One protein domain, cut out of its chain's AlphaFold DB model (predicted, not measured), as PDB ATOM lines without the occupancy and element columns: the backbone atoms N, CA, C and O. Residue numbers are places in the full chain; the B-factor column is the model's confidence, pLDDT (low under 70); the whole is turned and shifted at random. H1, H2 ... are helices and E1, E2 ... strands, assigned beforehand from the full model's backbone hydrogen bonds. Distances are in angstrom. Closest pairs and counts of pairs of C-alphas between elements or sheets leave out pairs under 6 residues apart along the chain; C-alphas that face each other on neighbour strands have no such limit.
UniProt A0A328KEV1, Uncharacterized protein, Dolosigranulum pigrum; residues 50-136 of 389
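Overview. This is residues 50 to 136 of the 389 residues of an uncharacterized protein of Dolosigranulum pigrum (UniProt A0A328KEV1). A small three-stranded sheet has a helical hairpin, H2 and H3, packed on it: H2 covers one face and H3 only grazes the sheet. The long helix H1 leads away from this body as an arm, of which residues 50 to 60 stick out, and the short H4 is off the sheet. The printed part has 87 residues in the order H1 H2 H3 E1 E2 E3 H4; the mixed sheet runs E1 E3 E2, and the class is mostly helix. The whole is elongated, 43 by 27 by 22 A, and only just compact, close to loose, with a radius of gyration of the C-alphas of 14.0 A.

Arrangement. E3, residues 120 to 122, is the inner strand. E1, residues 99 to 101, is parallel to it, with N 101 and O 121 2.8 A apart. E2, residues 113 to 115, is antiparallel to E3 in a hairpin, with N 122 and O 113 2.8 A apart. H2, residues 69 to 79, is over E3 at a height over the sheet of 9.5 A; the closest C-alphas of the two, Ala 74 and Ile 121, are 6.7 A apart. H3, residues 84 to 95, touches H2 at a shallow tilt of 19 degrees, opposite ways, closest at the C-alphas of Leu 77 and Asn 86, 5.9 A. H1, residues 50 to 67, and H2 only just touch, only at the corner, with 3 pairs of C-alphas within 8 A, the closest Arg 65 and Phe 72 at 5.6 A. H4, residues 133 to 136, touches no helix. Every O i to N i+4 pair is within hydrogen-bond range in H1, H2 and H3; H4 is too short for one.

Along the chain. H1 is 26.2 A long from C-alpha 50 at (190.984, 129.882, 79.375), H2 15.3 A and H3 16.3 A. H4 ends at C-alpha 136 at (169.139, 107.181, 104.527).

Size, cuts and confidence. The C-alphas of His 50 and Phe 105, the two farthest apart, are 45.3 A apart. The printed part has no cut, E1 to E2 is a long link, and no printed residue is under 70 in pLDDT.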
ATOM      1  N   HIS A  50     191.772 129.651  78.166       93.38
ATOM      2  CA  HIS A  50     190.984 129.882  79.375       93.38
ATOM      3  C   HIS A  50     189.494 130.055  79.051       93.38
ATOM      4  O   HIS A  50     188.652 129.355  79.610       93.38
ATOM      5  N   SER A  51     189.156 130.957  78.124       95.75
ATOM      6  CA  SER A  51     187.752 131.243  77.783       95.75
ATOM      7  C   SER A  51     187.012 130.023  77.245       95.75
ATOM      8  O   SER A  51     185.867 129.795  77.632       95.75
ATOM      9  N   LEU A  52     187.652 129.208  76.407       97.00
ATOM     10  CA  LEU A  52     187.023 128.037  75.809       97.00
ATOM     11  C   LEU A  52     186.678 126.980  76.867       97.00
ATOM     12  O   LEU A  52     185.549 126.496  76.896       97.00
ATOM     13  N   ALA A  53     187.603 126.674  77.783       96.12
ATOM     14  CA  ALA A  53     187.369 125.705  78.853       96.12
ATOM     15  C   ALA A  53     186.204 126.121  79.769       96.12
ATOM     16  O   ALA A  53     185.304 125.324  80.036       96.12
ATOM     17  N   TYR A  54     186.164 127.388  80.199       96.75
ATOM     18  CA  TYR A  54     185.059 127.895  81.022       96.75
ATOM     19  C   TYR A  54     183.740 127.998  80.247       96.75
ATOM     20  O   TYR A  54     182.677 127.745  80.817       96.75
ATOM     21  N   SER A  55     183.791 128.297  78.947       97.50
ATOM     22  CA  SER A  55     182.605 128.280  78.083       97.50
ATOM     23  C   SER A  55     182.014 126.874  77.976       97.50
ATOM     24  O   SER A  55     180.796 126.729  78.053       97.50
ATOM     25  N   TYR A  56     182.850 125.831  77.893       97.56
ATOM     26  CA  TYR A  56     182.380 124.442  77.938       97.56
ATOM     27  C   TYR A  56     181.691 124.103  79.265       97.56
ATOM     28  O   TYR A  56     180.615 123.509  79.248       97.56
ATOM     29  N   ILE A  57     182.242 124.526  80.409       96.88
ATOM     30  CA  ILE A  57     181.595 124.329  81.721       96.88
ATOM     31  C   ILE A  57     180.233 125.039  81.767       96.88
ATOM     32  O   ILE A  57     179.246 124.462  82.230       96.88
ATOM     33  N   GLY A  58     180.163 126.273  81.258       97.44
ATOM     34  CA  GLY A  58     178.917 127.034  81.166       97.44
ATOM     35  C   GLY A  58     177.880 126.350  80.272       97.44
ATOM     36  O   GLY A  58     176.724 126.213  80.670       97.44
ATOM     37  N   TYR A  59     178.305 125.854  79.108       97.81
ATOM     38  CA  TYR A  59     177.455 125.109  78.181       97.81
ATOM     39  C   TYR A  59     176.911 123.820  78.807       97.81
ATOM     40  O   TYR A  59     175.705 123.589  78.771       97.81
ATOM     41  N   ILE A  60     177.768 123.012  79.442       97.62
ATOM     42  CA  ILE A  60     177.356 121.779  80.132       97.62
ATOM     43  C   ILE A  60     176.371 122.102  81.261       97.62
ATOM     44  O   ILE A  60     175.340 121.446  81.388       97.62
ATOM     45  N   SER A  61     176.640 123.146  82.046       96.19
ATOM     46  CA  SER A  61     175.743 123.574  83.126       96.19
ATOM     47  C   SER A  61     174.374 124.002  82.593       96.19
ATOM     48  O   SER A  61     173.348 123.637  83.162       96.19
ATOM     49  N   ALA A  62     174.341 124.743  81.480       97.12
ATOM     50  CA  ALA A  62     173.100 125.143  80.821       97.12
ATOM     51  C   ALA A  62     172.337 123.938  80.250       97.12
ATOM     52  O   ALA A  62     171.120 123.855  80.415       97.12
ATOM     53  N   TYR A  63     173.048 122.989  79.637       98.19
ATOM     54  CA  TYR A  63     172.481 121.740  79.135       98.19
ATOM     55  C   TYR A  63     171.821 120.935  80.264       98.19
ATOM     56  O   TYR A  63     170.649 120.579  80.155       98.19
ATOM     57  N   LEU A  64     172.527 120.710  81.379       97.38
ATOM     58  CA  LEU A  64     171.986 119.990  82.537       97.38
ATOM     59  C   LEU A  64     170.792 120.721  83.150       97.38
ATOM     60  O   LEU A  64     169.768 120.108  83.417       97.38
ATOM     61  N   ARG A  65     170.879 122.045  83.301       96.25
ATOM     62  CA  ARG A  65     169.774 122.858  83.814       96.25
ATOM     63  C   ARG A  65     168.514 122.774  82.945       96.25
ATOM     64  O   ARG A  65     167.415 122.867  83.487       96.25
ATOM     65  N   TYR A  66     168.666 122.640  81.626       96.12
ATOM     66  CA  TYR A  66     167.551 122.571  80.682       96.12
ATOM     67  C   TYR A  66     166.944 121.164  80.587       96.12
ATOM     68  O   TYR A  66     165.730 121.020  80.680       96.12
ATOM     69  N   TYR A  67     167.774 120.130  80.415       96.88
ATOM     70  CA  TYR A  67     167.309 118.756  80.175       96.88
ATOM     71  C   TYR A  67     167.136 117.917  81.450       96.88
ATOM     72  O   TYR A  67     166.367 116.960  81.441       96.88
ATOM     73  N   TYR A  68     167.818 118.277  82.540       97.00
ATOM     74  CA  TYR A  68     167.840 117.550  83.817       97.00
ATOM     75  C   TYR A  68     167.623 118.504  85.009       97.00
ATOM     76  O   TYR A  68     168.472 118.613  85.899       97.00
ATOM     77  N   PRO A  69     166.513 119.268  85.032       96.50
ATOM     78  CA  PRO A  69     166.321 120.326  86.020       96.50
ATOM     79  C   PRO A  69     166.172 119.790  87.453       96.50
ATOM     80  O   PRO A  69     166.604 120.468  88.383       96.50
ATOM     81  N   LEU A  70     165.617 118.584  87.642       97.44
ATOM     82  CA  LEU A  70     165.512 117.939  88.958       97.44
ATOM     83  C   LEU A  70     166.898 117.606  89.519       97.44
ATOM     84  O   LEU A  70     167.225 118.001  90.634       97.44
ATOM     85  N   GLU A  71     167.740 116.952  88.721       97.12
ATOM     86  CA  GLU A  71     169.113 116.592  89.089       97.12
ATOM     87  C   GLU A  71     169.962 117.835  89.317       97.12
ATOM     88  O   GLU A  71     170.754 117.882  90.256       97.12
ATOM     89  N   PHE A  72     169.791 118.852  88.468       97.06
ATOM     90  CA  PHE A  72     170.497 120.120  88.592       97.06
ATOM     91  C   PHE A  72     170.167 120.808  89.921       97.06
ATOM     92  O   PHE A  72     171.071 121.289  90.605       97.06
ATOM     93  N   VAL A  73     168.887 120.824  90.311       97.31
ATOM     94  CA  VAL A  73     168.457 121.372  91.602       97.31
ATOM     95  C   VAL A  73     168.964 120.525  92.761       97.31
ATOM     96  O   VAL A  73     169.581 121.084  93.662       97.31
ATOM     97  N   ALA A  74     168.759 119.206  92.733       96.56
ATOM     98  CA  ALA A  74     169.202 118.300  93.793       96.56
ATOM     99  C   ALA A  74     170.718 118.418  94.033       96.56
ATOM    100  O   ALA A  74     171.147 118.665  95.158       96.56
ATOM    101  N   SER A  75     171.520 118.381  92.963       95.62
ATOM    102  CA  SER A  75     172.980 118.554  93.033       95.62
ATOM    103  C   SER A  75     173.371 119.924  93.593       95.62
ATOM    104  O   SER A  75     174.318 120.041  94.369       95.62
ATOM    105  N   GLY A  76     172.648 120.981  93.209       95.50
ATOM    106  CA  GLY A  76     172.885 122.322  93.732       95.50
ATOM    107  C   GLY A  76     172.586 122.430  95.228       95.50
ATOM    108  O   GLY A  76     173.380 123.005  95.971       95.50
ATOM    109  N   LEU A  77     171.475 121.854  95.685       93.69
ATOM    110  CA  LEU A  77     171.107 121.847  97.100       93.69
ATOM    111  C   LEU A  77     172.082 121.020  97.952       93.69
ATOM    112  O   LEU A  77     172.352 121.407  99.088       93.69
ATOM    113  N   GLU A  78     172.647 119.948  97.394       92.62
ATOM    114  CA  GLU A  78     173.682 119.125  98.037       92.62
ATOM    115  C   GLU A  78     174.995 119.911  98.229       92.62
ATOM    116  O   GLU A  78     175.585 119.926  99.307       92.62
ATOM    117  N   ILE A  79     175.441 120.647  97.202       93.06
ATOM    118  CA  ILE A  79     176.673 121.454  97.272       93.06
ATOM    119  C   ILE A  79     176.483 122.681  98.173       93.06
ATOM    120  O   ILE A  79     177.365 123.048  98.957       93.06
ATOM    121  N   TRP A  80     175.346 123.362  98.034       91.44
ATOM    122  CA  TRP A  80     175.027 124.581  98.767       91.44
ATOM    123  C   TRP A  80     173.913 124.298  99.760       91.44
ATOM    124  O   TRP A  80     172.760 124.640  99.526       91.44
ATOM    125  N   THR A  81     174.278 123.738 100.911       83.31
ATOM    126  CA  THR A  81     173.331 123.385 101.983       83.31
ATOM    127  C   THR A  81     172.713 124.595 102.692       83.31
ATOM    128  O   THR A  81     171.677 124.478 103.341       83.31
ATOM    129  N   LYS A  82     173.334 125.780 102.589       80.81
ATOM    130  CA  LYS A  82     172.856 127.035 103.195       80.81
ATOM    131  C   LYS A  82     173.347 128.276 102.446       80.81
ATOM    132  O   LYS A  82     174.284 128.211 101.652       80.81
ATOM    133  N   GLY A  83     172.767 129.428 102.781       83.94
ATOM    134  CA  GLY A  83     173.161 130.741 102.257       83.94
ATOM    135  C   GLY A  83     172.482 131.103 100.936       83.94
ATOM    136  O   GLY A  83     171.596 130.396 100.466       83.94
ATOM    137  N   ASP A  84     172.904 132.217 100.336       84.06
ATOM    138  CA  ASP A  84     172.200 132.830  99.199       84.06
ATOM    139  C   ASP A  84     172.051 131.886  97.999       84.06
ATOM    140  O   ASP A  84     170.980 131.813  97.402       84.06
ATOM    141  N   LYS A  85     173.080 131.080  97.705       90.75
ATOM    142  CA  LYS A  85     173.016 130.092  96.618       90.75
ATOM    143  C   LYS A  85     171.958 129.017  96.863       90.75
ATOM    144  O   LYS A  85     171.223 128.692  95.939       90.75
ATOM    145  N   ASN A  86     171.846 128.500  98.090       90.06
ATOM    146  CA  ASN A  86     170.793 127.543  98.446       90.06
ATOM    147  C   ASN A  86     169.407 128.145  98.171       90.06
ATOM    148  O   ASN A  86     168.578 127.536  97.501       90.06
ATOM    149  N   ILE A  87     169.200 129.389  98.614       87.88
ATOM    150  CA  ILE A  87     167.948 130.126  98.414       87.88
ATOM    151  C   ILE A  87     167.654 130.318  96.920       87.88
ATOM    152  O   ILE A  87     166.507 130.178  96.499       87.88
ATOM    153  N   ASP A  88     168.665 130.611  96.102       92.62
ATOM    154  CA  ASP A  88     168.495 130.754  94.656       92.62
ATOM    155  C   ASP A  88     168.089 129.436  93.983       92.62
ATOM    156  O   ASP A  88     167.232 129.452  93.096       92.62
ATOM    157  N   PHE A  89     168.622 128.295  94.434       95.25
ATOM    158  CA  PHE A  89     168.187 126.973  93.969       95.25
ATOM    159  C   PHE A  89     166.757 126.642  94.404       95.25
ATOM    160  O   PHE A  89     165.977 126.175  93.575       95.25
ATOM    161  N   LEU A  90     166.372 126.946  95.649       91.88
ATOM    162  CA  LEU A  90     164.993 126.773  96.124       91.88
ATOM    163  C   LEU A  90     164.002 127.623  95.311       91.88
ATOM    164  O   LEU A  90     162.975 127.123  94.858       91.88
ATOM    165  N   ARG A  91     164.339 128.892  95.043       91.69
ATOM    166  CA  ARG A  91     163.537 129.777  94.177       91.69
ATOM    167  C   ARG A  91     163.495 129.294  92.733       91.69
ATOM    168  O   ARG A  91     162.488 129.472  92.051       91.69
ATOM    169  N   TYR A  92     164.601 128.753  92.224       95.19
ATOM    170  CA  TYR A  92     164.636 128.180  90.886       95.19
ATOM    171  C   TYR A  92     163.703 126.971  90.798       95.19
ATOM    172  O   TYR A  92     162.905 126.919  89.866       95.19
ATOM    173  N   ALA A  93     163.757 126.064  91.777       96.00
ATOM    174  CA  ALA A  93     162.876 124.905  91.868       96.00
ATOM    175  C   ALA A  93     161.399 125.327  91.841       96.00
ATOM    176  O   ALA A  93     160.662 124.904  90.953       96.00
ATOM    177  N   GLU A  94     161.013 126.265  92.711       92.50
ATOM    178  CA  GLU A  94     159.656 126.821  92.774       92.50
ATOM    179  C   GLU A  94     159.200 127.390  91.419       92.50
ATOM    180  O   GLU A  94     158.137 127.036  90.913       92.50
ATOM    181  N   LYS A  95     160.037 128.211  90.768       94.06
ATOM    182  CA  LYS A  95     159.731 128.794  89.448       94.06
ATOM    183  C   LYS A  95     159.558 127.760  88.334       94.06
ATOM    184  O   LYS A  95     158.912 128.072  87.338       94.06
ATOM    185  N   HIS A  96     160.152 126.578  88.478       94.19
ATOM    186  CA  HIS A  96     160.078 125.492  87.497       94.19
ATOM    187  C   HIS A  96     159.104 124.389  87.934       94.19
ATOM    188  O   HIS A  96     159.099 123.309  87.346       94.19
ATOM    189  N   GLY A  97     158.276 124.647  88.954       94.88
ATOM    190  CA  GLY A  97     157.279 123.696  89.447       94.88
ATOM    191  C   GLY A  97     157.876 122.458  90.121       94.88
ATOM    192  O   GLY A  97     157.179 121.456  90.261       94.88
ATOM    193  N   ILE A  98     159.152 122.507  90.512       97.31
ATOM    194  CA  ILE A  98     159.829 121.438  91.245       97.31
ATOM    195  C   ILE A  98     159.550 121.630  92.731       97.31
ATOM    196  O   ILE A  98     159.898 122.659  93.314       97.31
ATOM    197  N   THR A  99     158.947 120.622  93.355       93.88
ATOM    198  CA  THR A  99     158.595 120.689  94.778       93.88
ATOM    199  C   THR A  99     159.687 120.060  95.633       93.88
ATOM    200  O   THR A  99     160.017 118.893  95.446       93.88
ATOM    201  N   ILE A 100     160.210 120.795  96.616       93.06
ATOM    202  CA  ILE A 100     161.111 120.226  97.628       93.06
ATOM    203  C   ILE A 100     160.268 119.688  98.784       93.06
ATOM    204  O   ILE A 100     159.533 120.444  99.420       93.06
ATOM    205  N   LYS A 101     160.356 118.385  99.047       92.69
ATOM    206  CA  LYS A 101     159.550 117.669 100.039       92.69
ATOM    207  C   LYS A 101     160.384 117.279 101.263       92.69
ATOM    208  O   LYS A 101     161.587 117.052 101.125       92.69
ATOM    209  N   PRO A 102     159.763 117.193 102.456       92.25
ATOM    210  CA  PRO A 102     160.425 116.669 103.649       92.25
ATOM    211  C   PRO A 102     160.880 115.219 103.428       92.25
ATOM    212  O   PRO A 102     160.377 114.555 102.517       92.25
ATOM    213  N   PRO A 103     161.802 114.706 104.257       94.12
ATOM    214  CA  PRO A 103     162.328 113.364 104.081       94.12
ATOM    215  C   PRO A 103     161.217 112.312 104.234       94.12
ATOM    216  O   PRO A 103     160.407 112.391 105.162       94.12
ATOM    217  N   LYS A 104     161.187 111.312 103.347       96.31
ATOM    218  CA  LYS A 104     160.147 110.276 103.298       96.31
ATOM    219  C   LYS A 104     160.728 108.897 103.000       96.31
ATOM    220  O   LYS A 104     161.572 108.746 102.116       96.31
ATOM    221  N   PHE A 105     160.239 107.879 103.701       97.75
ATOM    222  CA  PHE A 105     160.610 106.491 103.457       97.75
ATOM    223  C   PHE A 105     160.307 106.097 102.008       97.75
ATOM    224  O   PHE A 105     159.358 106.589 101.397       97.75
ATOM    225  N   ARG A 106     161.158 105.233 101.449       96.81
ATOM    226  CA  ARG A 106     161.160 104.798 100.041       96.81
ATOM    227  C   ARG A 106     161.496 105.861  98.991       96.81
ATOM    228  O   ARG A 106     161.661 105.503  97.828       96.81
ATOM    229  N   LYS A 107     161.576 107.141  99.365       97.19
ATOM    230  CA  LYS A 107     161.805 108.259  98.433       97.19
ATOM    231  C   LYS A 107     163.095 109.020  98.720       97.19
ATOM    232  O   LYS A 107     163.777 109.421  97.789       97.19
ATOM    233  N   SER A 108     163.416 109.221  99.994       96.19
ATOM    234  CA  SER A 108     164.658 109.855 100.430       96.19
ATOM    235  C   SER A 108     165.816 108.869 100.486       96.19
ATOM    236  O   SER A 108     165.655 107.743 100.958       96.19
ATOM    237  N   GLU A 109     166.989 109.362 100.108       95.50
ATOM    238  CA  GLU A 109     168.286 108.700 100.250       95.50
ATOM    239  C   GLU A 109     169.091 109.385 101.374       95.50
ATOM    240  O   GLU A 109     168.550 110.176 102.164       95.50
ATOM    241  N   GLY A 110     170.385 109.078 101.491       94.94
ATOM    242  CA  GLY A 110     171.290 109.832 102.351       94.94
ATOM    243  C   GLY A 110     171.363 111.307 101.949       94.94
ATOM    244  O   GLY A 110     171.144 112.188 102.789       94.94
ATOM    245  N   GLY A 111     171.594 111.548 100.656       94.81
ATOM    246  CA  GLY A 111     171.427 112.840  99.983       94.81
ATOM    247  C   GLY A 111     170.004 113.044  99.449       94.81
ATOM    248  O   GLY A 111     169.078 112.307  99.791       94.81
ATOM    249  N   TYR A 112     169.799 114.069  98.620       95.31
ATOM    250  CA  TYR A 112     168.478 114.335  98.034       95.31
ATOM    251  C   TYR A 112     167.982 113.193  97.130       95.31
ATOM    252  O   TYR A 112     168.642 112.832  96.157       95.31
ATOM    253  N   GLY A 113     166.775 112.692  97.402       96.25
ATOM    254  CA  GLY A 113     166.090 111.711  96.557       96.25
ATOM    255  C   GLY A 113     165.258 112.388  95.467       96.25
ATOM    256  O   GLY A 113     164.570 113.376  95.732       96.25
ATOM    257  N   ILE A 114     165.301 111.880  94.235       97.25
ATOM    258  CA  ILE A 114     164.587 112.468  93.088       97.25
ATOM    259  C   ILE A 114     163.363 111.624  92.740       97.25
ATOM    260  O   ILE A 114     163.482 110.444  92.416       97.25
ATOM    261  N   ASP A 115     162.192 112.258  92.712       96.38
ATOM    262  CA  ASP A 115     160.948 111.659  92.239       96.38
ATOM    263  C   ASP A 115     160.485 112.350  90.950       96.38
ATOM    264  O   ASP A 115     159.975 113.474  90.954       96.38
ATOM    265  N   ARG A 116     160.684 111.666  89.819       95.62
ATOM    266  CA  ARG A 116     160.302 112.187  88.499       95.62
ATOM    267  C   ARG A 116     158.796 112.177  88.267       95.62
ATOM    268  O   ARG A 116     158.315 113.010  87.507       95.62
ATOM    269  N   GLU A 117     158.074 111.243  88.877       94.81
ATOM    270  CA  GLU A 117     156.628 111.100  88.683       94.81
ATOM    271  C   GLU A 117     155.890 112.250  89.365       94.81
ATOM    272  O   GLU A 117     154.973 112.838  88.796       94.81
ATOM    273  N   GLU A 118     156.349 112.625  90.557       95.38
ATOM    274  CA  GLU A 118     155.789 113.736  91.323       95.38
ATOM    275  C   GLU A 118     156.429 115.097  90.998       95.38
ATOM    276  O   GLU A 118     156.031 116.112  91.577       95.38
ATOM    277  N   ASN A 119     157.425 115.128  90.104       95.88
ATOM    278  CA  ASN A 119     158.281 116.289  89.839       95.88
ATOM    279  C   ASN A 119     158.795 116.932  91.144       95.88
ATOM    280  O   ASN A 119     158.676 118.142  91.379       95.88
ATOM    281  N   ALA A 120     159.318 116.088  92.033       97.25
ATOM    282  CA  ALA A 120     159.674 116.453  93.391       97.25
ATOM    283  C   ALA A 120     161.079 115.977  93.766       97.25
ATOM    284  O   ALA A 120     161.616 115.018  93.215       97.25
ATOM    285  N   ILE A 121     161.667 116.664  94.738       97.44
ATOM    286  CA  ILE A 121     162.944 116.302  95.343       97.44
ATOM    287  C   ILE A 121     162.698 116.137  96.839       97.44
ATOM    288  O   ILE A 121     162.275 117.077  97.509       97.44
ATOM    289  N   TYR A 122     162.949 114.945  97.356       95.94
ATOM    290  CA  TYR A 122     162.840 114.616  98.767       95.94
ATOM    291  C   TYR A 122     164.151 114.928  99.479       95.94
ATOM    292  O   TYR A 122     165.225 114.541  99.021       95.94
ATOM    293  N   GLU A 123     164.074 115.623 100.611       93.56
ATOM    294  CA  GLU A 123     165.251 115.886 101.437       93.56
ATOM    295  C   GLU A 123     165.941 114.592 101.865       93.56
ATOM    296  O   GLU A 123     165.292 113.619 102.263       93.56
ATOM    297  N   GLY A 124     167.271 114.607 101.799       93.94
ATOM    298  CA  GLY A 124     168.103 113.519 102.291       93.94
ATOM    299  C   GLY A 124     168.178 113.476 103.808       93.94
ATOM    300  O   GLY A 124     168.110 114.507 104.486       93.94
ATOM    301  N   THR A 125     168.382 112.285 104.367       93.44
ATOM    302  CA  THR A 125     168.504 112.121 105.822       93.44
ATOM    303  C   THR A 125     169.761 112.770 106.400       93.44
ATOM    304  O   THR A 125     169.803 113.038 107.604       93.44
ATOM    305  N   GLY A 126     170.782 113.039 105.577       90.38
ATOM    306  CA  GLY A 126     172.003 113.751 105.967       90.38
ATOM    307  C   GLY A 126     171.761 115.200 106.399       90.38
ATOM    308  O   GLY A 126     172.447 115.704 107.288       90.38
ATOM    309  N   HIS A 127     170.727 115.841 105.851       84.75
ATOM    310  CA  HIS A 127     170.383 117.242 106.120       84.75
ATOM    311  C   HIS A 127     169.591 117.445 107.420       84.75
ATOM    312  O   HIS A 127     169.399 118.574 107.873       84.75
ATOM    313  N   ILE A 128     169.145 116.358 108.048       86.50
ATOM    314  CA  ILE A 128     168.443 116.396 109.328       86.50
ATOM    315  C   ILE A 128     169.466 116.655 110.445       86.50
ATOM    316  O   ILE A 128     170.569 116.109 110.456       86.50
ATOM    317  N   LYS A 129     169.107 117.458 111.445       82.94
ATOM    318  CA  LYS A 129     169.901 117.695 112.650       82.94
ATOM    319  C   LYS A 129     170.160 116.379 113.362       82.94
ATOM    320  O   LYS A 129     169.244 115.710 113.836       82.94
ATOM    321  N   GLY A 130     171.439 116.037 113.468       74.56
ATOM    322  CA  GLY A 130     171.827 114.741 113.995       74.56
ATOM    323  C   GLY A 130     171.350 113.596 113.106       74.56
ATOM    324  O   GLY A 130     171.186 112.505 113.629       74.56
ATOM    325  N   GLY A 131     171.150 113.811 111.806       78.19
ATOM    326  CA  GLY A 131     170.957 112.801 110.771       78.19
ATOM    327  C   GLY A 131     172.267 112.112 110.386       78.19
ATOM    328  O   GLY A 131     173.294 112.285 111.051       78.19
ATOM    329  N   ASN A 132     172.210 111.236 109.388       84.81
ATOM    330  CA  ASN A 132     173.362 110.560 108.791       84.81
ATOM    331  C   ASN A 132     172.951 110.094 107.388       84.81
ATOM    332  O   ASN A 132     171.907 109.453 107.257       84.81
ATOM    333  N   GLU A 133     173.753 110.409 106.373       92.75
ATOM    334  CA  GLU A 133     173.529 109.969 104.992       92.75
ATOM    335  C   GLU A 133     173.468 108.443 104.908       92.75
ATOM    336  O   GLU A 133     172.519 107.889 104.362       92.75
ATOM    337  N   SER A 134     174.378 107.749 105.603       93.25
ATOM    338  CA  SER A 134     174.427 106.286 105.577       93.25
ATOM    339  C   SER A 134     173.130 105.645 106.073       93.25
ATOM    340  O   SER A 134     172.772 104.559 105.637       93.25
ATOM    341  N   VAL A 135     172.418 106.295 107.001       92.75
ATOM    342  CA  VAL A 135     171.128 105.799 107.504       92.75
ATOM    343  C   VAL A 135     170.050 105.914 106.429       92.75
ATOM    344  O   VAL A 135     169.235 105.005 106.306       92.75
ATOM    345  N   GLY A 136     170.053 106.998 105.654       94.50
ATOM    346  CA  GLY A 136     169.139 107.181 104.527       94.50
ATOM    347  C   GLY A 136     169.381 106.140 103.451       94.50
ATOM    348  O   GLY A 136     168.442 105.452 103.071       94.50
TER     349      GLY A 136